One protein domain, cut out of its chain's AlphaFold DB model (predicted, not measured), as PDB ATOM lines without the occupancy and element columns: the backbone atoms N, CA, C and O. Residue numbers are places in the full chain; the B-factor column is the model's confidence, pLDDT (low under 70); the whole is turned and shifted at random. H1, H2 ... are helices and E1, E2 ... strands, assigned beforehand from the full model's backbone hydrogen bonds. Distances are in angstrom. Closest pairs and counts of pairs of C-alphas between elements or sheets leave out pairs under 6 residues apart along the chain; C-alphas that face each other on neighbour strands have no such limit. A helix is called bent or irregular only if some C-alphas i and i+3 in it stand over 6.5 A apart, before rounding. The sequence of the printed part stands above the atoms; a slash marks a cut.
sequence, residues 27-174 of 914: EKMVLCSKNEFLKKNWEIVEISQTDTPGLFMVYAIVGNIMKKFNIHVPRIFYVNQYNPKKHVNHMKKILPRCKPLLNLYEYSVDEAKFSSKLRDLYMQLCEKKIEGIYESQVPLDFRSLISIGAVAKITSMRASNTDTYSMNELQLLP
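What this domain is: This is residues 27 to 174 of the 914 residues of the protein "DNA polymerase epsilon catalytic subunit" of Strongyloides papillosus (UniProt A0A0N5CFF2). Two lobes sit end to end: a six-strand sheet, E8 E3 E2 E1 E7 E9, curled like part of a barrel, and a smaller lobe in which H2 covers one face of a three-strand sheet, E5 E4 E6. E3 runs on into E4 from one lobe to the other, H3 packs on the curled sheet, and residues 27 to 33 of H1 stick out at the far end. A wide loop, residues 82 to 102, lies on the side of the smaller lobe away from H2. The printed part has 148 residues, in the order H1 E1 E2 E3 E4 E5 H2 E6 H3 E7 E8 E9, class mixed, helices and strands; the larger sheet is mixed, the smaller antiparallel. The whole is loose, radius of gyration of the C-alphas 18.6 A, and elongated, 58 by 30 by 30 A.

Where its parts are: H1, residues 27 to 39, begins with C-alpha 27 at (-58.910, 6.430, 29.779) and spans 18.4 A. E1 is residues 42 to 49, 19.0 A, and bends by 66 degrees at residue 45; E2 is 55 to 62, 20.8 A; E3 is 65 to 72, 22.3 A. E4, residues 75 to 81, begins at C-alpha 75 (-24.980, 17.122, 26.684); E5 is 103 to 109. H2, residues 111 to 126, spans 22.6 A, has a kink of 40 degrees near residue 118 and is only just irregular, with C-alphas 116 and 119 6.9 A apart. E6 is 130 to 134, H3 140 to 148, E7 151 to 154, E8 164 to 166, and E9 170 to 173, ending at C-alpha 173 (-41.787, 31.981, 28.074).

How they stand to each other: E1 E2 E3 form a meander, each strand the antiparallel neighbour of the one before, with N 45 and O 59 at 2.8 A and N 58 and O 69 at 2.8 A. E7 is antiparallel to E1, N 42 and O 152 at 2.8 A, and to E9, N 171 and O 153 at 2.8 A. E8 is parallel to E3, N 165 and O 70 at 2.9 A. H1 only grazes this strongly twisted sheet, with residues 36 to 39. H3 is on it at a height of 7.2 A, only just over none of its strands, with 2 C-alphas falling on E2; its closest C-alphas to E9 are Ile 148 and Leu 172, 4.8 A. E4 and E5 are a hairpin, N 79 and O 105 at 2.9 A; E4 and E6 are antiparallel, N 134 and O 78 at 2.8 A. E5, H2, E6 form a split strand-helix-strand unit, with E4 between its two strands, and a right-handed crossover. H2 makes two layers with this sheet, helix on one face: it lies over E4 and E6 at a height of 9.6 A, along the strands, at 17 degrees to E4 on the local plane; Gln 124 and Ile 130 are its closest C-alphas to E6, 6.0 A. H2 and H3 are apart. In H1 and H3 every O i to N i+4 pair is within hydrogen-bond range, in H2 9 of 12.

The domain as a whole: The C-alphas of Met 29 and Glu 127, the two farthest apart, are 58.9 A apart. The printed part has no cut. The link E4 to E5, 21 residues, is long. Mean pLDDT of the printed part is 85.5; residues 27 to 36 and 156 to 162 are under 70.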
ATOM      1  N   GLU A  27     -59.969   6.087  30.740       58.97
ATOM      2  CA  GLU A  27     -58.910   6.430  29.779       58.97
ATOM      3  C   GLU A  27     -59.205   7.748  29.057       58.97
ATOM      4  O   GLU A  27     -58.303   8.567  28.886       58.97
ATOM      5  N   LYS A  28     -60.473   8.002  28.697       63.53
ATOM      6  CA  LYS A  28     -60.905   9.292  28.135       63.53
ATOM      7  C   LYS A  28     -60.722  10.435  29.134       63.53
ATOM      8  O   LYS A  28     -60.228  11.486  28.740       63.53
ATOM      9  N   MET A  29     -61.048  10.238  30.415       57.75
ATOM     10  CA  MET A  29     -60.795  11.239  31.463       57.75
ATOM     11  C   MET A  29     -59.301  11.507  31.664       57.75
ATOM     12  O   MET A  29     -58.905  12.667  31.757       57.75
ATOM     13  N   VAL A  30     -58.460  10.469  31.686       63.84
ATOM     14  CA  VAL A  30     -57.001  10.616  31.823       63.84
ATOM     15  C   VAL A  30     -56.414  11.351  30.616       63.84
ATOM     16  O   VAL A  30     -55.599  12.253  30.795       63.84
ATOM     17  N   LEU A  31     -56.853  11.028  29.397       62.22
ATOM     18  CA  LEU A  31     -56.445  11.731  28.176       62.22
ATOM     19  C   LEU A  31     -56.922  13.187  28.155       62.22
ATOM     20  O   LEU A  31     -56.132  14.070  27.833       62.22
ATOM     21  N   CYS A  32     -58.170  13.468  28.540       60.12
ATOM     22  CA  CYS A  32     -58.671  14.839  28.656       60.12
ATOM     23  C   CYS A  32     -57.894  15.642  29.707       60.12
ATOM     24  O   CYS A  32     -57.453  16.750  29.416       60.12
ATOM     25  N   SER A  33     -57.640  15.063  30.884       62.00
ATOM     26  CA  SER A  33     -56.850  15.695  31.948       62.00
ATOM     27  C   SER A  33     -55.395  15.938  31.522       62.00
ATOM     28  O   SER A  33     -54.854  17.018  31.761       62.00
ATOM     29  N   LYS A  34     -54.767  14.986  30.814       65.31
ATOM     30  CA  LYS A  34     -53.436  15.167  30.207       65.31
ATOM     31  C   LYS A  34     -53.444  16.271  29.145       65.31
ATOM     32  O   LYS A  34     -52.551  17.109  29.135       65.31
ATOM     33  N   ASN A  35     -54.467  16.333  28.299       65.25
ATOM     34  CA  ASN A  35     -54.586  17.364  27.267       65.25
ATOM     35  C   ASN A  35     -54.832  18.765  27.849       65.25
ATOM     36  O   ASN A  35     -54.319  19.741  27.310       65.25
ATOM     37  N   GLU A  36     -55.579  18.892  28.948       65.38
ATOM     38  CA  GLU A  36     -55.707  20.162  29.677       65.38
ATOM     39  C   GLU A  36     -54.405  20.565  30.374       65.38
ATOM     40  O   GLU A  36     -54.052  21.743  30.396       65.38
ATOM     41  N   PHE A  37     -53.669  19.593  30.911       70.56
ATOM     42  CA  PHE A  37     -52.371  19.800  31.548       70.56
ATOM     43  C   PHE A  37     -51.308  20.325  30.569       70.56
ATOM     44  O   PHE A  37     -50.556  21.237  30.908       70.56
ATOM     45  N   LEU A  38     -51.296  19.806  29.337       71.25
ATOM     46  CA  LEU A  38     -50.385  20.235  28.269       71.25
ATOM     47  C   LEU A  38     -50.700  21.636  27.717       71.25
ATOM     48  O   LEU A  38     -49.834  22.275  27.129       71.25
ATOM     49  N   LYS A  39     -51.937  22.121  27.884       73.31
ATOM     50  CA  LYS A  39     -52.363  23.445  27.394       73.31
ATOM     51  C   LYS A  39     -52.002  24.592  28.340       73.31
ATOM     52  O   LYS A  39     -51.963  25.737  27.890       73.31
ATOM     53  N   LYS A  40     -51.790  24.305  29.626       82.38
ATOM     54  CA  LYS A  40     -51.488  25.308  30.657       82.38
ATOM     55  C   LYS A  40     -50.005  25.675  30.647       82.38
ATOM     56  O   LYS A  40     -49.165  24.842  30.320       82.38
ATOM     57  N   ASN A  41     -49.700  26.904  31.055       88.12
ATOM     58  CA  ASN A  41     -48.330  27.322  31.341       88.12
ATOM     59  C   ASN A  41     -47.857  26.652  32.635       88.12
ATOM     60  O   ASN A  41     -48.654  26.437  33.555       88.12
ATOM     61  N   TRP A  42     -46.584  26.278  32.671       90.25
ATOM     62  CA  TRP A  42     -45.967  25.602  33.802       90.25
ATOM     63  C   TRP A  42     -45.068  26.593  34.527       90.25
ATOM     64  O   TRP A  42     -44.126  27.116  33.938       90.25
ATOM     65  N   GLU A  43     -45.366  26.839  35.799       93.19
ATOM     66  CA  GLU A  43     -44.573  27.700  36.677       93.19
ATOM     67  C   GLU A  43     -43.586  26.808  37.441       93.19
ATOM     68  O   GLU A  43     -43.966  26.080  38.361       93.19
ATOM     69  N   ILE A  44     -42.326  26.786  37.022       94.50
ATOM     70  CA  ILE A  44     -41.296  25.908  37.576       94.50
ATOM     71  C   ILE A  44     -40.747  26.513  38.865       94.50
ATOM     72  O   ILE A  44     -40.277  27.642  38.878       94.50
ATOM     73  N   VAL A  45     -40.771  25.735  39.944       94.81
ATOM     74  CA  VAL A  45     -40.320  26.160  41.275       94.81
ATOM     75  C   VAL A  45     -38.863  25.777  41.512       94.81
ATOM     76  O   VAL A  45     -38.092  26.601  41.992       94.81
ATOM     77  N   GLU A  46     -38.471  24.551  41.165       95.62
ATOM     78  CA  GLU A  46     -37.103  24.050  41.340       95.62
ATOM     79  C   GLU A  46     -36.761  23.027  40.247       95.62
ATOM     80  O   GLU A  46     -37.565  22.146  39.928       95.62
ATOM     81  N   ILE A  47     -35.537  23.113  39.726       95.19
ATOM     82  CA  ILE A  47     -34.873  22.097  38.905       95.19
ATOM     83  C   ILE A  47     -33.683  21.554  39.701       95.19
ATOM     84  O   ILE A  47     -32.770  22.298  40.054       95.19
ATOM     85  N   SER A  48     -33.670  20.252  39.981       93.50
ATOM     86  CA  SER A  48     -32.647  19.614  40.819       93.50
ATOM     87  C   SER A  48     -32.022  18.404  40.132       93.50
ATOM     88  O   SER A  48     -32.693  17.647  39.434       93.50
ATOM     89  N   GLN A  49     -30.715  18.216  40.308       90.94
ATOM     90  CA  GLN A  49     -30.003  17.078  39.732       90.94
ATOM     91  C   GLN A  49     -30.351  15.784  40.484       90.94
ATOM     92  O   GLN A  49     -30.409  15.772  41.715       90.94
ATOM     93  N   THR A  50     -30.572  14.697  39.745       91.12
ATOM     94  CA  THR A  50     -30.772  13.354  40.318       91.12
ATOM     95  C   THR A  50     -29.453  12.578  40.399       91.12
ATOM     96  O   THR A  50     -28.422  13.035  39.910       91.12
ATOM     97  N   ASP A  51     -29.465  11.375  40.982       87.62
ATOM     98  CA  ASP A  51     -28.282  10.499  41.001       87.62
ATOM     99  C   ASP A  51     -27.871  10.005  39.609       87.62
ATOM    100  O   ASP A  51     -26.721   9.625  39.394       87.62
ATOM    101  N   THR A  52     -28.797  10.029  38.649       89.25
ATOM    102  CA  THR A  52     -28.524   9.709  37.249       89.25
ATOM    103  C   THR A  52     -28.058  10.958  36.487       89.25
ATOM    104  O   THR A  52     -28.836  11.906  36.349       89.25
ATOM    105  N   PRO A  53     -26.821  10.982  35.948       88.19
ATOM    106  CA  PRO A  53     -26.310  12.120  35.185       88.19
ATOM    107  C   PRO A  53     -27.181  12.442  33.964       88.19
ATOM    108  O   PRO A  53     -27.579  11.540  33.228       88.19
ATOM    109  N   GLY A  54     -27.465  13.726  33.740       88.75
ATOM    110  CA  GLY A  54     -28.329  14.193  32.646       88.75
ATOM    111  C   GLY A  54     -29.833  14.091  32.919       88.75
ATOM    112  O   GLY A  54     -30.619  14.630  32.144       88.75
ATOM    113  N   LEU A  55     -30.261  13.466  34.024       93.06
ATOM    114  CA  LEU A  55     -31.660  13.461  34.451       93.06
ATOM    115  C   LEU A  55     -31.865  14.443  35.609       93.06
ATOM    116  O   LEU A  55     -31.213  14.357  36.655       93.06
ATOM    117  N   PHE A  56     -32.808  15.357  35.428       94.19
ATOM    118  CA  PHE A  56     -33.168  16.381  36.399       94.19
ATOM    119  C   PHE A  56     -34.590  16.163  36.895       94.19
ATOM    120  O   PHE A  56     -35.477  15.819  36.124       94.19
ATOM    121  N   MET A  57     -34.810  16.373  38.183       93.94
ATOM    122  CA  MET A  57     -36.120  16.372  38.814       93.94
ATOM    123  C   MET A  57     -36.643  17.802  38.858       93.94
ATOM    124  O   MET A  57     -35.960  18.697  39.359       93.94
ATOM    125  N   VAL A  58     -37.858  18.001  38.360       93.94
ATOM    126  CA  VAL A  58     -38.500  19.310  38.271       93.94
ATOM    127  C   VAL A  58     -39.788  19.331  39.073       93.94
ATOM    128  O   VAL A  58     -40.639  18.448  38.942       93.94
ATOM    129  N   TYR A  59     -39.918  20.375  39.886       94.31
ATOM    130  CA  TYR A  59     -41.145  20.745  40.572       94.31
ATOM    131  C   TYR A  59     -41.782  21.913  39.834       94.31
ATOM    132  O   TYR A  59     -41.174  22.978  39.731       94.31
ATOM    133  N   ALA A  60     -42.997  21.727  39.327       92.75
ATOM    134  CA  ALA A  60     -43.734  22.782  38.648       92.75
ATOM    135  C   ALA A  60     -45.180  22.866  39.133       92.75
ATOM    136  O   ALA A  60     -45.842  21.855  39.382       92.75
ATOM    137  N   ILE A  61     -45.684  24.089  39.211       92.38
ATOM    138  CA  ILE A  61     -47.081  24.395  39.469       92.38
ATOM    139  C   ILE A  61     -47.787  24.482  38.122       92.38
ATOM    140  O   ILE A  61     -47.427  25.278  37.255       92.38
ATOM    141  N   VAL A  62     -48.819  23.658  37.944       88.38
ATOM    142  CA  VAL A  62     -49.656  23.688  36.740       88.38
ATOM    143  C   VAL A  62     -51.092  23.978  37.151       88.38
ATOM    144  O   VAL A  62     -51.799  23.134  37.708       88.38
ATOM    145  N   GLY A  63     -51.530  25.214  36.907       84.19
ATOM    146  CA  GLY A  63     -52.772  25.736  37.471       84.19
ATOM    147  C   GLY A  63     -52.623  26.004  38.970       84.19
ATOM    148  O   GLY A  63     -52.070  27.028  39.350       84.19
ATOM    149  N   ASN A  64     -53.121  25.104  39.820       86.25
ATOM    150  CA  ASN A  64     -53.048  25.233  41.285       86.25
ATOM    151  C   ASN A  64     -52.615  23.921  41.964       86.25
ATOM    152  O   ASN A  64     -52.981  23.645  43.103       86.25
ATOM    153  N   ILE A  65     -51.903  23.073  41.217       89.69
ATOM    154  CA  ILE A  65     -51.464  21.744  41.642       89.69
ATOM    155  C   ILE A  65     -49.952  21.665  41.451       89.69
ATOM    156  O   ILE A  65     -49.454  22.027  40.381       89.69
ATOM    157  N   MET A  66     -49.247  21.175  42.469       90.94
ATOM    158  CA  MET A  66     -47.824  20.864  42.383       90.94
ATOM    159  C   MET A  66     -47.646  19.538  41.646       90.94
ATOM    160  O   MET A  66     -48.315  18.549  41.953       90.94
ATOM    161  N   LYS A  67     -46.748  19.509  40.665       88.94
ATOM    162  CA  LYS A  67     -46.353  18.288  39.969       88.94
ATOM    163  C   LYS A  67     -44.848  18.109  40.006       88.94
ATOM    164  O   LYS A  67     -44.088  19.055  39.829       88.94
ATOM    165  N   LYS A  68     -44.459  16.852  40.178       90.44
ATOM    166  CA  LYS A  68     -43.084  16.373  40.140       90.44
ATOM    167  C   LYS A  68     -42.911  15.483  38.917       90.44
ATOM    168  O   LYS A  68     -43.696  14.556  38.725       90.44
ATOM    169  N   PHE A  69     -41.909  15.765  38.098       89.50
ATOM    170  CA  PHE A  69     -41.569  14.966  36.921       89.50
ATOM    171  C   PHE A  69     -40.074  15.072  36.624       89.50
ATOM    172  O   PHE A  69     -39.378  15.906  37.205       89.50
ATOM    173  N   ASN A  70     -39.576  14.228  35.724       92.19
ATOM    174  CA  ASN A  70     -38.171  14.251  35.330       92.19
ATOM    175  C   ASN A  70     -37.979  14.900  33.953       92.19
ATOM    176  O   ASN A  70     -38.829  14.782  33.070       92.19
ATOM    177  N   ILE A  71     -36.838  15.549  33.750       92.12
ATOM    178  CA  ILE A  71     -36.397  16.089  32.467       92.12
ATOM    179  C   ILE A  71     -35.049  15.483  32.108       92.12
ATOM    180  O   ILE A  71     -34.110  15.516  32.904       92.12
ATOM    181  N   HIS A  72     -34.943  14.963  30.891       92.69
ATOM    182  CA  HIS A  72     -33.674  14.576  30.299       92.69
ATOM    183  C   HIS A  72     -33.015  15.787  29.629       92.69
ATOM    184  O   HIS A  72     -33.518  16.314  28.628       92.69
ATOM    185  N   VAL A  73     -31.875  16.201  30.176       93.44
ATOM    186  CA  VAL A  73     -31.030  17.281  29.668       93.44
ATOM    187  C   VAL A  73     -29.819  16.645  28.979       93.44
ATOM    188  O   VAL A  73     -28.933  16.123  29.659       93.44
ATOM    189  N   PRO A  74     -29.769  16.639  27.634       93.19
ATOM    190  CA  PRO A  74     -28.635  16.078  26.917       93.19
ATOM    191  C   PRO A  74     -27.411  16.995  27.018       93.19
ATOM    192  O   PRO A  74     -27.521  18.222  27.097       93.19
ATOM    193  N   ARG A  75     -26.225  16.397  26.918       93.94
ATOM    194  CA  ARG A  75     -24.980  17.122  26.684       93.94
ATOM    195  C   ARG A  75     -24.946  17.588  25.234       93.94
ATOM    196  O   ARG A  75     -24.868  16.767  24.319       93.94
ATOM    197  N   ILE A  76     -24.996  18.903  25.049       93.31
ATOM    198  CA  ILE A  76     -24.825  19.563  23.752       93.31
ATOM    199  C   ILE A  76     -23.417  20.148  23.702       93.31
ATOM    200  O   ILE A  76     -23.058  20.936  24.574       93.31
ATOM    201  N   PHE A  77     -22.623  19.735  22.722       94.12
ATOM    202  CA  PHE A  77     -21.271  20.249  22.503       94.12
ATOM    203  C   PHE A  77     -20.980  20.327  21.006       94.12
ATOM    204  O   PHE A  77     -21.622  19.649  20.196       94.12
ATOM    205  N   TYR A  78     -19.999  21.143  20.636       94.25
ATOM    206  CA  TYR A  78     -19.678  21.416  19.241       94.25
ATOM    207  C   TYR A  78     -18.236  21.049  18.931       94.25
ATOM    208  O   TYR A  78     -17.327  21.353  19.695       94.25
ATOM    209  N   VAL A  79     -18.005  20.413  17.786       93.44
ATOM    210  CA  VAL A  79     -16.660  20.017  17.354       93.44
ATOM    211  C   VAL A  79     -16.325  20.728  16.057       93.44
ATOM    212  O   VAL A  79     -16.995  20.507  15.047       93.44
ATOM    213  N   ASN A  80     -15.283  21.553  16.088       92.88
ATOM    214  CA  ASN A  80     -14.754  22.246  14.919       92.88
ATOM    215  C   ASN A  80     -13.651  21.388  14.290       92.88
ATOM    216  O   ASN A  80     -12.638  21.119  14.931       92.88
ATOM    217  N   GLN A  81     -13.844  20.897  13.066       91.31
ATOM    218  CA  GLN A  81     -12.914  19.969  12.410       91.31
ATOM    219  C   GLN A  81     -12.196  20.612  11.224       91.31
ATOM    220  O   GLN A  81     -12.805  21.357  10.453       91.31
ATOM    221  N   TYR A  82     -10.923  20.253  11.025       88.38
ATOM    222  CA  TYR A  82     -10.156  20.695   9.855       88.38
ATOM    223  C   TYR A  82     -10.723  20.119   8.556       88.38
ATOM    224  O   TYR A  82     -10.883  20.835   7.572       88.38
ATOM    225  N   ASN A  83     -11.083  18.835   8.575       88.50
ATOM    226  CA  ASN A  83     -11.633  18.144   7.415       88.50
ATOM    227  C   ASN A  83     -13.158  17.991   7.537       88.50
ATOM    228  O   ASN A  83     -13.636  17.562   8.591       88.50
ATOM    229  N   PRO A  84     -13.928  18.268   6.470       86.50
ATOM    230  CA  PRO A  84     -15.373  18.093   6.485       86.50
ATOM    231  C   PRO A  84     -15.761  16.610   6.535       86.50
ATOM    232  O   PRO A  84     -15.198  15.760   5.837       86.50
ATOM    233  N   LYS A  85     -16.795  16.294   7.315       84.38
ATOM    234  CA  LYS A  85     -17.474  14.996   7.284       84.38
ATOM    235  C   LYS A  85     -18.354  14.877   6.043       84.38
ATOM    236  O   LYS A  85     -19.099  15.787   5.690       84.38
ATOM    237  N   LYS A  86     -18.316  13.705   5.409       80.31
ATOM    238  CA  LYS A  86     -19.188  13.380   4.272       80.31
ATOM    239  C   LYS A  86     -20.648  13.295   4.743       80.31
ATOM    240  O   LYS A  86     -20.922  12.614   5.724       80.31
ATOM    241  N   HIS A  87     -21.564  13.941   4.018       75.31
ATOM    242  CA  HIS A  87     -23.023  13.902   4.237       75.31
ATOM    243  C   HIS A  87     -23.545  14.497   5.561       75.31
ATOM    244  O   HIS A  87     -24.642  14.146   5.992       75.31
ATOM    245  N   VAL A  88     -22.805  15.411   6.197       82.44
ATOM    246  CA  VAL A  88     -23.272  16.134   7.391       82.44
ATOM    247  C   VAL A  88     -23.170  17.636   7.143       82.44
ATOM    248  O   VAL A  88     -22.104  18.127   6.776       82.44
ATOM    249  N   ASN A  89     -24.268  18.364   7.352       79.62
ATOM    250  CA  ASN A  89     -24.280  19.822   7.232       79.62
ATOM    251  C   ASN A  89     -23.496  20.456   8.388       79.62
ATOM    252  O   ASN A  89     -23.649  20.047   9.539       79.62
ATOM    253  N   HIS A  90     -22.672  21.459   8.081       81.88
ATOM    254  CA  HIS A  90     -21.965  22.239   9.093       81.88
ATOM    255  C   HIS A  90     -22.881  23.319   9.696       81.88
ATOM    256  O   HIS A  90     -23.748  23.880   9.016       81.88
ATOM    257  N   MET A  91     -22.648  23.666  10.955       86.31
ATOM    258  CA  MET A  91     -23.360  24.736  11.652       86.31
ATOM    259  C   MET A  91     -22.659  26.082  11.456       86.31
ATOM    260  O   MET A  91     -21.435  26.153  11.382       86.31
ATOM    261  N   LYS A  92     -23.440  27.165  11.396       87.31
ATOM    262  CA  LYS A  92     -22.926  28.542  11.401       87.31
ATOM    263  C   LYS A  92     -23.191  29.156  12.773       87.31
ATOM    264  O   LYS A  92     -24.312  29.566  13.055       87.31
ATOM    265  N   LYS A  93     -22.171  29.158  13.624       90.00
ATOM    266  CA  LYS A  93     -22.175  29.750  14.970       90.00
ATOM    267  C   LYS A  93     -20.926  30.606  15.138       90.00
ATOM    268  O   LYS A  93     -19.948  30.405  14.414       90.00
ATOM    269  N   ILE A  94     -20.958  31.541  16.080       89.12
ATOM    270  CA  ILE A  94     -19.786  32.352  16.419       89.12
ATOM    271  C   ILE A  94     -19.037  31.652  17.552       89.12
ATOM    272  O   ILE A  94     -19.604  31.385  18.612       89.12
ATOM    273  N   LEU A  95     -17.774  31.304  17.302       90.06
ATOM    274  CA  LEU A  95     -16.917  30.651  18.286       90.06
ATOM    275  C   LEU A  95     -16.409  31.672  19.320       90.06
ATOM    276  O   LEU A  95     -16.254  32.851  18.973       90.06
ATOM    277  N   PRO A  96     -16.103  31.243  20.560       87.75
ATOM    278  CA  PRO A  96     -15.484  32.103  21.562       87.75
ATOM    279  C   PRO A  96     -14.235  32.789  20.995       87.75
ATOM    280  O   PRO A  96     -13.467  32.181  20.243       87.75
ATOM    281  N   ARG A  97     -14.069  34.079  21.312       80.94
ATOM    282  CA  ARG A  97     -12.994  34.946  20.790       80.94
ATOM    283  C   ARG A  97     -12.876  34.991  19.264       80.94
ATOM    284  O   ARG A  97     -11.794  35.175  18.718       80.94
ATOM    285  N   CYS A  98     -13.988  34.793  18.559       80.00
ATOM    286  CA  CYS A  98     -14.036  34.814  17.097       80.00
ATOM    287  C   CYS A  98     -13.025  33.864  16.432       80.00
ATOM    288  O   CYS A  98     -12.520  34.168  15.348       80.00
ATOM    289  N   LYS A  99     -12.734  32.717  17.065       81.38
ATOM    290  CA  LYS A  99     -11.884  31.680  16.468       81.38
ATOM    291  C   LYS A  99     -12.387  31.285  15.070       81.38
ATOM    292  O   LYS A  99     -13.593  31.358  14.808       81.38
ATOM    293  N   PRO A 100     -11.482  30.862  14.166       82.31
ATOM    294  CA  PRO A 100     -11.848  30.547  12.793       82.31
ATOM    295  C   PRO A 100     -12.869  29.407  12.748       82.31
ATOM    296  O   PRO A 100     -12.634  28.296  13.232       82.31
ATOM    297  N   LEU A 101     -14.016  29.691  12.137       86.19
ATOM    298  CA  LEU A 101     -15.048  28.696  11.887       86.19
ATOM    299  C   LEU A 101     -14.610  27.812  10.713       86.19
ATOM    300  O   LEU A 101     -14.535  28.286   9.580       86.19
ATOM    301  N   LEU A 102     -14.325  26.539  10.989       88.44
ATOM    302  CA  LEU A 102     -13.992  25.534   9.978       88.44
ATOM    303  C   LEU A 102     -15.247  24.693   9.698       88.44
ATOM    304  O   LEU A 102     -16.276  25.217   9.271       88.44
ATOM    305  N   ASN A 103     -15.197  23.388   9.973       90.56
ATOM    306  CA  ASN A 103     -16.337  22.489   9.850       90.56
ATOM    307  C   ASN A 103     -16.911  22.198  11.239       90.56
ATOM    308  O   ASN A 103     -16.492  21.249  11.905       90.56
ATOM    309  N   LEU A 104     -17.849  23.035  11.683       92.19
ATOM    310  CA  LEU A 104     -18.475  22.918  12.996       92.19
ATOM    311  C   LEU A 104     -19.665  21.953  12.970       92.19
ATOM    312  O   LEU A 104     -20.591  22.117  12.173       92.19
ATOM    313  N   TYR A 105     -19.670  20.989  13.888       93.44
ATOM    314  CA  TYR A 105     -20.743  20.007  14.045       93.44
ATOM    315  C   TYR A 105     -21.301  20.019  15.463       93.44
ATOM    316  O   TYR A 105     -20.532  19.979  16.420       93.44
ATOM    317  N   GLU A 106     -22.626  20.020  15.587       93.19
ATOM    318  CA  GLU A 106     -23.339  19.889  16.860       93.19
ATOM    319  C   GLU A 106     -23.545  18.411  17.214       93.19
ATOM    320  O   GLU A 106     -23.958  17.607  16.371       93.19
ATOM    321  N   TYR A 107     -23.283  18.054  18.468       91.69
ATOM    322  CA  TYR A 107     -23.573  16.739  19.026       91.69
ATOM    323  C   TYR A 107     -24.498  16.896  20.223       91.69
ATOM    324  O   TYR A 107     -24.212  17.673  21.126       91.69
ATOM    325  N   SER A 108     -25.568  16.105  20.248       92.62
ATOM    326  CA  SER A 108     -26.471  15.974  21.386       92.62
ATOM    327  C   SER A 108     -26.457  14.519  21.843       92.62
ATOM    328  O   SER A 108     -26.842  13.619  21.092       92.62
ATOM    329  N   VAL A 109     -25.925  14.267  23.038       92.50
ATOM    330  CA  VAL A 109     -25.736  12.913  23.579       92.50
ATOM    331  C   VAL A 109     -26.080  12.857  25.063       92.50
ATOM    332  O   VAL A 109     -26.050  13.865  25.761       92.50
ATOM    333  N   ASP A 110     -26.371  11.661  25.565       90.75
ATOM    334  CA  ASP A 110     -26.569  11.446  27.000       90.75
ATOM    335  C   ASP A 110     -25.252  11.657  27.760       90.75
ATOM    336  O   ASP A 110     -24.184  11.247  27.291       90.75
ATOM    337  N   GLU A 111     -25.327  12.218  28.967       89.75
ATOM    338  CA  GLU A 111     -24.145  12.563  29.769       89.75
ATOM    339  C   GLU A 111     -23.237  11.350  30.033       89.75
ATOM    340  O   GLU A 111     -22.022  11.417  29.866       89.75
ATOM    341  N   ALA A 112     -23.814  10.184  30.337       88.06
ATOM    342  CA  ALA A 112     -23.042   8.957  30.547       88.06
ATOM    343  C   ALA A 112     -22.249   8.519  29.293       88.06
ATOM    344  O   ALA A 112     -21.128   8.008  29.387       88.06
ATOM    345  N   LYS A 113     -22.813   8.731  28.095       88.50
ATOM    346  CA  LYS A 113     -22.136   8.439  26.819       88.50
ATOM    347  C   LYS A 113     -21.073   9.484  26.497       88.50
ATOM    348  O   LYS A 113     -20.053   9.133  25.910       88.50
ATOM    349  N   PHE A 114     -21.298  10.739  26.871       89.06
ATOM    350  CA  PHE A 114     -20.301  11.791  26.730       89.06
ATOM    351  C   PHE A 114     -19.052  11.480  27.557       89.06
ATOM    352  O   PHE A 114     -17.962  11.411  26.993       89.06
ATOM    353  N   SER A 115     -19.214  11.161  28.844       85.38
ATOM    354  CA  SER A 115     -18.090  10.884  29.750       85.38
ATOM    355  C   SER A 115     -17.196   9.733  29.281       85.38
ATOM    356  O   SER A 115     -15.984   9.772  29.480       85.38
ATOM    357  N   SER A 116     -17.763   8.718  28.618       86.88
ATOM    358  CA  SER A 116     -16.975   7.610  28.055       86.88
ATOM    359  C   SER A 116     -16.209   7.992  26.782       86.88
ATOM    360  O   SER A 116     -15.076   7.550  26.610       86.88
ATOM    361  N   LYS A 117     -16.788   8.832  25.915       86.44
ATOM    362  CA  LYS A 117     -16.197   9.240  24.623       86.44
ATOM    363  C   LYS A 117     -15.323  10.490  24.689       86.44
ATOM    364  O   LYS A 117     -14.615  10.788  23.731       86.44
ATOM    365  N   LEU A 118     -15.361  11.221  25.800       85.94
ATOM    366  CA  LEU A 118     -14.593  12.446  26.015       85.94
ATOM    367  C   LEU A 118     -13.092  12.231  25.753       85.94
ATOM    368  O   LEU A 118     -12.452  13.038  25.084       85.94
ATOM    369  N   ARG A 119     -12.542  11.100  26.220       86.06
ATOM    370  CA  ARG A 119     -11.125  10.750  26.023       86.06
ATOM    371  C   ARG A 119     -10.772  10.600  24.545       86.06
ATOM    372  O   ARG A 119      -9.750  11.121  24.115       86.06
ATOM    373  N   ASP A 120     -11.632   9.953  23.763       88.56
ATOM    374  CA  ASP A 120     -11.409   9.760  22.327       88.56
ATOM    375  C   ASP A 120     -11.424  11.094  21.571       88.56
ATOM    376  O   ASP A 120     -10.645  11.295  20.638       88.56
ATOM    377  N   LEU A 121     -12.298  12.021  21.977       86.69
ATOM    378  CA  LEU A 121     -12.360  13.363  21.399       86.69
ATOM    379  C   LEU A 121     -11.091  14.164  21.711       86.69
ATOM    380  O   LEU A 121     -10.526  14.771  20.802       86.69
ATOM    381  N   TYR A 122     -10.593  14.111  22.949       87.56
ATOM    382  CA  TYR A 122      -9.319  14.745  23.299       87.56
ATOM    383  C   TYR A 122      -8.129  14.121  22.564       87.56
ATOM    384  O   TYR A 122      -7.256  14.846  22.096       87.56
ATOM    385  N   MET A 123      -8.114  12.802  22.361       88.06
ATOM    386  CA  MET A 123      -7.089  12.164  21.527       88.06
ATOM    387  C   MET A 123      -7.122  12.688  20.085       88.06
ATOM    388  O   MET A 123      -6.077  12.986  19.511       88.06
ATOM    389  N   GLN A 124      -8.311  12.883  19.507       87.56
ATOM    390  CA  GLN A 124      -8.459  13.469  18.168       87.56
ATOM    391  C   GLN A 124      -8.036  14.947  18.096       87.56
ATOM    392  O   GLN A 124      -7.590  15.397  17.034       87.56
ATOM    393  N   LEU A 125      -8.166  15.690  19.200       86.94
ATOM    394  CA  LEU A 125      -7.629  17.044  19.344       86.94
ATOM    395  C   LEU A 125      -6.090  17.015  19.304       86.94
ATOM    396  O   LEU A 125      -5.484  17.728  18.504       86.94
ATOM    397  N   CYS A 126      -5.459  16.111  20.063       85.94
ATOM    398  CA  CYS A 126      -4.004  15.908  20.056       85.94
ATOM    399  C   CYS A 126      -3.465  15.472  18.681       85.94
ATOM    400  O   CYS A 126      -2.398  15.911  18.258       85.94
ATOM    401  N   GLU A 127      -4.219  14.647  17.946       88.31
ATOM    402  CA  GLU A 127      -3.891  14.220  16.577       88.31
ATOM    403  C   GLU A 127      -4.082  15.322  15.513       88.31
ATOM    404  O   GLU A 127      -3.873  15.065  14.325       88.31
ATOM    405  N   LYS A 128      -4.508  16.537  15.898       85.88
ATOM    406  CA  LYS A 128      -4.845  17.654  14.994       85.88
ATOM    407  C   LYS A 128      -5.899  17.309  13.930       85.88
ATOM    408  O   LYS A 128      -5.917  17.890  12.848       85.88
ATOM    409  N   LYS A 129      -6.812  16.378  14.223       87.75
ATOM    410  CA  LYS A 129      -8.004  16.129  13.383       87.75
ATOM    411  C   LYS A 129      -9.118  17.130  13.685       87.75
ATOM    412  O   LYS A 129      -9.878  17.520  12.796       87.75
ATOM    413  N   ILE A 130      -9.200  17.529  14.948       90.31
ATOM    414  CA  ILE A 130     -10.130  18.515  15.491       90.31
ATOM    415  C   ILE A 130      -9.338  19.790  15.806       90.31
ATOM    416  O   ILE A 130      -8.203  19.711  16.264       90.31
ATOM    417  N   GLU A 131      -9.925  20.952  15.531       89.50
ATOM    418  CA  GLU A 131      -9.391  22.257  15.932       89.50
ATOM    419  C   GLU A 131      -9.749  22.584  17.383       89.50
ATOM    420  O   GLU A 131      -8.875  23.019  18.129       89.50
ATOM    421  N   GLY A 132     -11.004  22.341  17.774       90.31
ATOM    422  CA  GLY A 132     -11.487  22.561  19.133       90.31
ATOM    423  C   GLY A 132     -12.833  21.891  19.432       90.31
ATOM    424  O   GLY A 132     -13.607  21.576  18.516       90.31
ATOM    425  N   ILE A 133     -13.094  21.656  20.722       92.88
ATOM    426  CA  ILE A 133     -14.322  21.040  21.258       92.88
ATOM    427  C   ILE A 133     -15.006  22.023  22.214       92.88
ATOM    428  O   ILE A 133     -14.615  22.136  23.366       92.88
ATOM    429  N   TYR A 134     -16.032  22.718  21.741       93.19
ATOM    430  CA  TYR A 134     -16.681  23.821  22.446       93.19
ATOM    431  C   TYR A 134     -17.928  23.371  23.221       93.19
ATOM    432  O   TYR A 134     -18.599  22.410  22.830       93.19
ATOM    433  N   GLU A 135     -18.270  24.114  24.279       93.56
ATOM    434  CA  GLU A 135     -19.383  23.848  25.207       93.56
ATOM    435  C   GLU A 135     -19.311  22.484  25.918       93.56
ATOM    436  O   GLU A 135     -20.316  21.931  26.382       93.56
ATOM    437  N   SER A 136     -18.107  21.931  26.019       91.12
ATOM    438  CA  SER A 136     -17.865  20.647  26.667       91.12
ATOM    439  C   SER A 136     -18.057  20.732  28.183       91.12
ATOM    440  O   SER A 136     -18.515  19.764  28.795       91.12
ATOM    441  N   GLN A 137     -17.784  21.905  28.769       91.25
ATOM    442  CA  GLN A 137     -17.787  22.130  30.218       91.25
ATOM    443  C   GLN A 137     -19.052  22.823  30.755       91.25
ATOM    444  O   GLN A 137     -19.212  22.939  31.970       91.25
ATOM    445  N   VAL A 138     -19.987  23.235  29.887       94.19
ATOM    446  CA  VAL A 138     -21.189  23.987  30.299       94.19
ATOM    447  C   VAL A 138     -22.036  23.173  31.282       94.19
ATOM    448  O   VAL A 138     -22.520  22.102  30.908       94.19
ATOM    449  N   PRO A 139     -22.284  23.635  32.517       94.81
ATOM    450  CA  PRO A 139     -23.073  22.865  33.475       94.81
ATOM    451  C   PRO A 139     -24.493  22.581  32.962       94.81
ATOM    452  O   PRO A 139     -25.163  23.454  32.402       94.81
ATOM    453  N   LEU A 140     -24.963  21.338  33.118       93.62
ATOM    454  CA  LEU A 140     -26.277  20.926  32.603       93.62
ATOM    455  C   LEU A 140     -27.431  21.607  33.350       93.62
ATOM    456  O   LEU A 140     -28.461  21.900  32.743       93.62
ATOM    457  N   ASP A 141     -27.250  21.893  34.641       93.06
ATOM    458  CA  ASP A 141     -28.188  22.696  35.420       93.06
ATOM    459  C   ASP A 141     -28.274  24.109  34.831       93.06
ATOM    460  O   ASP A 141     -29.360  24.525  34.437       93.06
ATOM    461  N   PHE A 142     -27.149  24.797  34.624       95.12
ATOM    462  CA  PHE A 142     -27.114  26.122  33.994       95.12
ATOM    463  C   PHE A 142     -27.787  26.138  32.612       95.12
ATOM    464  O   PHE A 142     -28.614  27.007  32.321       95.12
ATOM    465  N   ARG A 143     -27.527  25.120  31.782       94.50
ATOM    466  CA  ARG A 143     -28.187  24.958  30.479       94.50
ATOM    467  C   ARG A 143     -29.703  24.809  30.593       94.50
ATOM    468  O   ARG A 143     -30.435  25.396  29.793       94.50
ATOM    469  N   SER A 144     -30.180  24.052  31.578       93.38
ATOM    470  CA  SER A 144     -31.617  23.912  31.830       93.38
ATOM    471  C   SER A 144     -32.258  25.245  32.245       93.38
ATOM    472  O   SER A 144     -33.345  25.568  31.775       93.38
ATOM    473  N   LEU A 145     -31.555  26.082  33.018       94.69
ATOM    474  CA  LEU A 145     -32.049  27.402  33.437       94.69
ATOM    475  C   LEU A 145     -32.150  28.393  32.269       94.69
ATOM    476  O   LEU A 145     -33.123  29.144  32.164       94.69
ATOM    477  N   ILE A 146     -31.168  28.387  31.364       93.94
ATOM    478  CA  ILE A 146     -31.172  29.257  30.178       93.94
ATOM    479  C   ILE A 146     -32.295  28.871  29.212       93.94
ATOM    480  O   ILE A 146     -32.956  29.759  28.676       93.94
ATOM    481  N   SER A 147     -32.495  27.567  28.993       90.62
ATOM    482  CA  SER A 147     -33.402  27.035  27.968       90.62
ATOM    483  C   SER A 147     -34.857  26.890  28.412       90.62
ATOM    484  O   SER A 147     -35.745  27.080  27.587       90.62
ATOM    485  N   ILE A 148     -35.110  26.553  29.681       90.75
ATOM    486  CA  ILE A 148     -36.460  26.296  30.207       90.75
ATOM    487  C   ILE A 148     -36.997  27.512  30.980       90.75
ATOM    488  O   ILE A 148     -38.160  27.869  30.812       90.75
ATOM    489  N   GLY A 149     -36.151  28.158  31.794       91.69
ATOM    490  CA  GLY A 149     -36.503  29.305  32.645       91.69
ATOM    491  C   GLY A 149     -37.526  29.004  33.744       91.69
ATOM    492  O   GLY A 149     -37.695  27.855  34.151       91.69
ATOM    493  N   ALA A 150     -38.172  30.054  34.266       92.25
ATOM    494  CA  ALA A 150     -39.173  29.953  35.333       92.25
ATOM    495  C   ALA A 150     -40.564  29.578  34.802       92.25
ATOM    496  O   ALA A 150     -41.307  28.852  35.460       92.25
ATOM    497  N   VAL A 151     -40.918  30.057  33.606       92.06
ATOM    498  CA  VAL A 151     -42.202  29.765  32.958       92.06
ATOM    499  C   VAL A 151     -41.952  29.019  31.658       92.06
ATOM    500  O   VAL A 151     -41.305  29.534  30.748       92.06
ATOM    501  N   ALA A 152     -42.509  27.813  31.557       90.38
ATOM    502  CA  ALA A 152     -42.353  26.963  30.387       90.38
ATOM    503  C   ALA A 152     -43.700  26.496  29.830       90.38
ATOM    504  O   ALA A 152     -44.696  26.364  30.546       90.38
ATOM    505  N   LYS A 153     -43.723  26.200  28.532       87.25
ATOM    506  CA  LYS A 153     -44.862  25.575  27.855       87.25
ATOM    507  C   LYS A 153     -44.411  24.359  27.065       87.25
ATOM    508  O   LYS A 153     -43.398  24.409  26.374       87.25
ATOM    509  N   ILE A 154     -45.181  23.275  27.125       83.56
ATOM    510  CA  ILE A 154     -44.899  22.100  26.298       83.56
ATOM    511  C   ILE A 154     -45.285  22.357  24.841       83.56
ATOM    512  O   ILE A 154     -46.403  22.773  24.536       83.56
ATOM    513  N   THR A 155     -44.356  22.047  23.941       75.12
ATOM    514  CA  THR A 155     -44.512  22.187  22.486       75.12
ATOM    515  C   THR A 155     -44.944  20.891  21.800       75.12
ATOM    516  O   THR A 155     -45.656  20.934  20.798       75.12
ATOM    517  N   SER A 156     -44.562  19.727  22.335       68.06
ATOM    518  CA  SER A 156     -44.820  18.416  21.729       68.06
ATOM    519  C   SER A 156     -45.805  17.581  22.552       68.06
ATOM    520  O   SER A 156     -45.547  17.241  23.701       68.06
ATOM    521  N   MET A 157     -46.919  17.166  21.935       56.56
ATOM    522  CA  MET A 157     -47.883  16.217  22.525       56.56
ATOM    523  C   MET A 157     -47.407  14.752  22.488       56.56
ATOM    524  O   MET A 157     -48.163  13.860  22.867       56.56
ATOM    525  N   ARG A 158     -46.179  14.467  22.022       56.97
ATOM    526  CA  ARG A 158     -45.653  13.089  21.926       56.97
ATOM    527  C   ARG A 158     -45.232  12.488  23.270       56.97
ATOM    528  O   ARG A 158     -44.697  11.381  23.265       56.97
ATOM    529  N   ALA A 159     -45.466  13.184  24.384       50.75
ATOM    530  CA  ALA A 159     -45.122  12.706  25.714       50.75
ATOM    531  C   ALA A 159     -45.745  11.322  25.956       50.75
ATOM    532  O   ALA A 159     -46.965  11.141  26.014       50.75
ATOM    533  N   SER A 160     -44.853  10.340  26.032       50.59
ATOM    534  CA  SER A 160     -45.095   8.939  26.329       50.59
ATOM    535  C   SER A 160     -45.858   8.769  27.646       50.59
ATOM    536  O   SER A 160     -46.009   9.689  28.442       50.59
ATOM    537  N   ASN A 161     -46.331   7.556  27.933       53.22
ATOM    538  CA  ASN A 161     -46.983   7.200  29.203       53.22
ATOM    539  C   ASN A 161     -46.094   7.362  30.467       53.22
ATOM    540  O   ASN A 161     -46.463   6.868  31.527       53.22
ATOM    541  N   THR A 162     -44.945   8.035  30.371       61.00
ATOM    542  CA  THR A 162     -43.903   8.183  31.392       61.00
ATOM    543  C   THR A 162     -43.787   9.650  31.817       61.00
ATOM    544  O   THR A 162     -43.728  10.514  30.948       61.00
ATOM    545  N   ASP A 163     -43.688   9.942  33.119       74.12
ATOM    546  CA  ASP A 163     -43.483  11.295  33.686       74.12
ATOM    547  C   ASP A 163     -42.058  11.841  33.432       74.12
ATOM    548  O   ASP A 163     -41.361  12.311  34.335       74.12
ATOM    549  N   THR A 164     -41.560  11.708  32.203       84.69
ATOM    550  CA  THR A 164     -40.219  12.128  31.786       84.69
ATOM    551  C   THR A 164     -40.295  12.848  30.449       84.69
ATOM    552  O   THR A 164     -40.825  12.296  29.489       84.69
ATOM    553  N   TYR A 165     -39.748  14.061  30.402       87.06
ATOM    554  CA  TYR A 165     -39.768  14.951  29.240       87.06
ATOM    555  C   TYR A 165     -38.348  15.225  28.748       87.06
ATOM    556  O   TYR A 165     -37.386  15.118  29.510       87.06
ATOM    557  N   SER A 166     -38.191  15.596  27.482       88.38
ATOM    558  CA  SER A 166     -36.910  16.113  26.987       88.38
ATOM    559  C   SER A 166     -36.851  17.632  27.139       88.38
ATOM    560  O   SER A 166     -37.860  18.311  26.965       88.38
ATOM    561  N   MET A 167     -35.663  18.185  27.407       87.81
ATOM    562  CA  MET A 167     -35.448  19.640  27.478       87.81
ATOM    563  C   MET A 167     -36.010  20.381  26.250       87.81
ATOM    564  O   MET A 167     -36.652  21.413  26.399       87.81
ATOM    565  N   ASN A 168     -35.848  19.819  25.047       85.38
ATOM    566  CA  ASN A 168     -36.278  20.448  23.790       85.38
ATOM    567  C   ASN A 168     -37.808  20.497  23.609       85.38
ATOM    568  O   ASN A 168     -38.298  21.157  22.696       85.38
ATOM    569  N   GLU A 169     -38.569  19.778  24.435       85.25
ATOM    570  CA  GLU A 169     -40.034  19.784  24.388       85.25
ATOM    571  C   GLU A 169     -40.632  20.960  25.168       85.25
ATOM    572  O   GLU A 169     -41.819  21.256  25.009       85.25
ATOM    573  N   LEU A 170     -39.822  21.645  25.978       86.56
ATOM    574  CA  LEU A 170     -40.216  22.784  26.794       86.56
ATOM    575  C   LEU A 170     -39.734  24.079  26.147       86.56
ATOM    576  O   LEU A 170     -38.549  24.267  25.891       86.56
ATOM    577  N   GLN A 171     -40.672  24.982  25.893       87.88
ATOM    578  CA  GLN A 171     -40.394  26.317  25.391       87.88
ATOM    579  C   GLN A 171     -40.400  27.319  26.544       87.88
ATOM    580  O   GLN A 171     -41.409  27.441  27.242       87.88
ATOM    581  N   LEU A 172     -39.300  28.059  26.678       90.12
ATOM    582  CA  LEU A 172     -39.180  29.239  27.532       90.12
ATOM    583  C   LEU A 172     -40.238  30.286  27.168       90.12
ATOM    584  O   LEU A 172     -40.353  30.683  26.004       90.12
ATOM    585  N   LEU A 173     -40.955  30.785  28.170       89.19
ATOM    586  CA  LEU A 173     -41.787  31.981  28.074       89.19
ATOM    587  C   LEU A 173     -41.197  33.092  28.958       89.19
ATOM    588  O   LEU A 173     -40.575  32.778  29.975       89.19
ATOM    589  N   PRO A 174     -41.363  34.380  28.604       84.62
ATOM    590  CA  PRO A 174     -40.964  35.489  29.472       84.62
ATOM    591  C   PRO A 174     -41.669  35.404  30.829       84.62
ATOM    592  O   PRO A 174     -42.854  35.080  30.875       84.62
TER     593      PRO A 174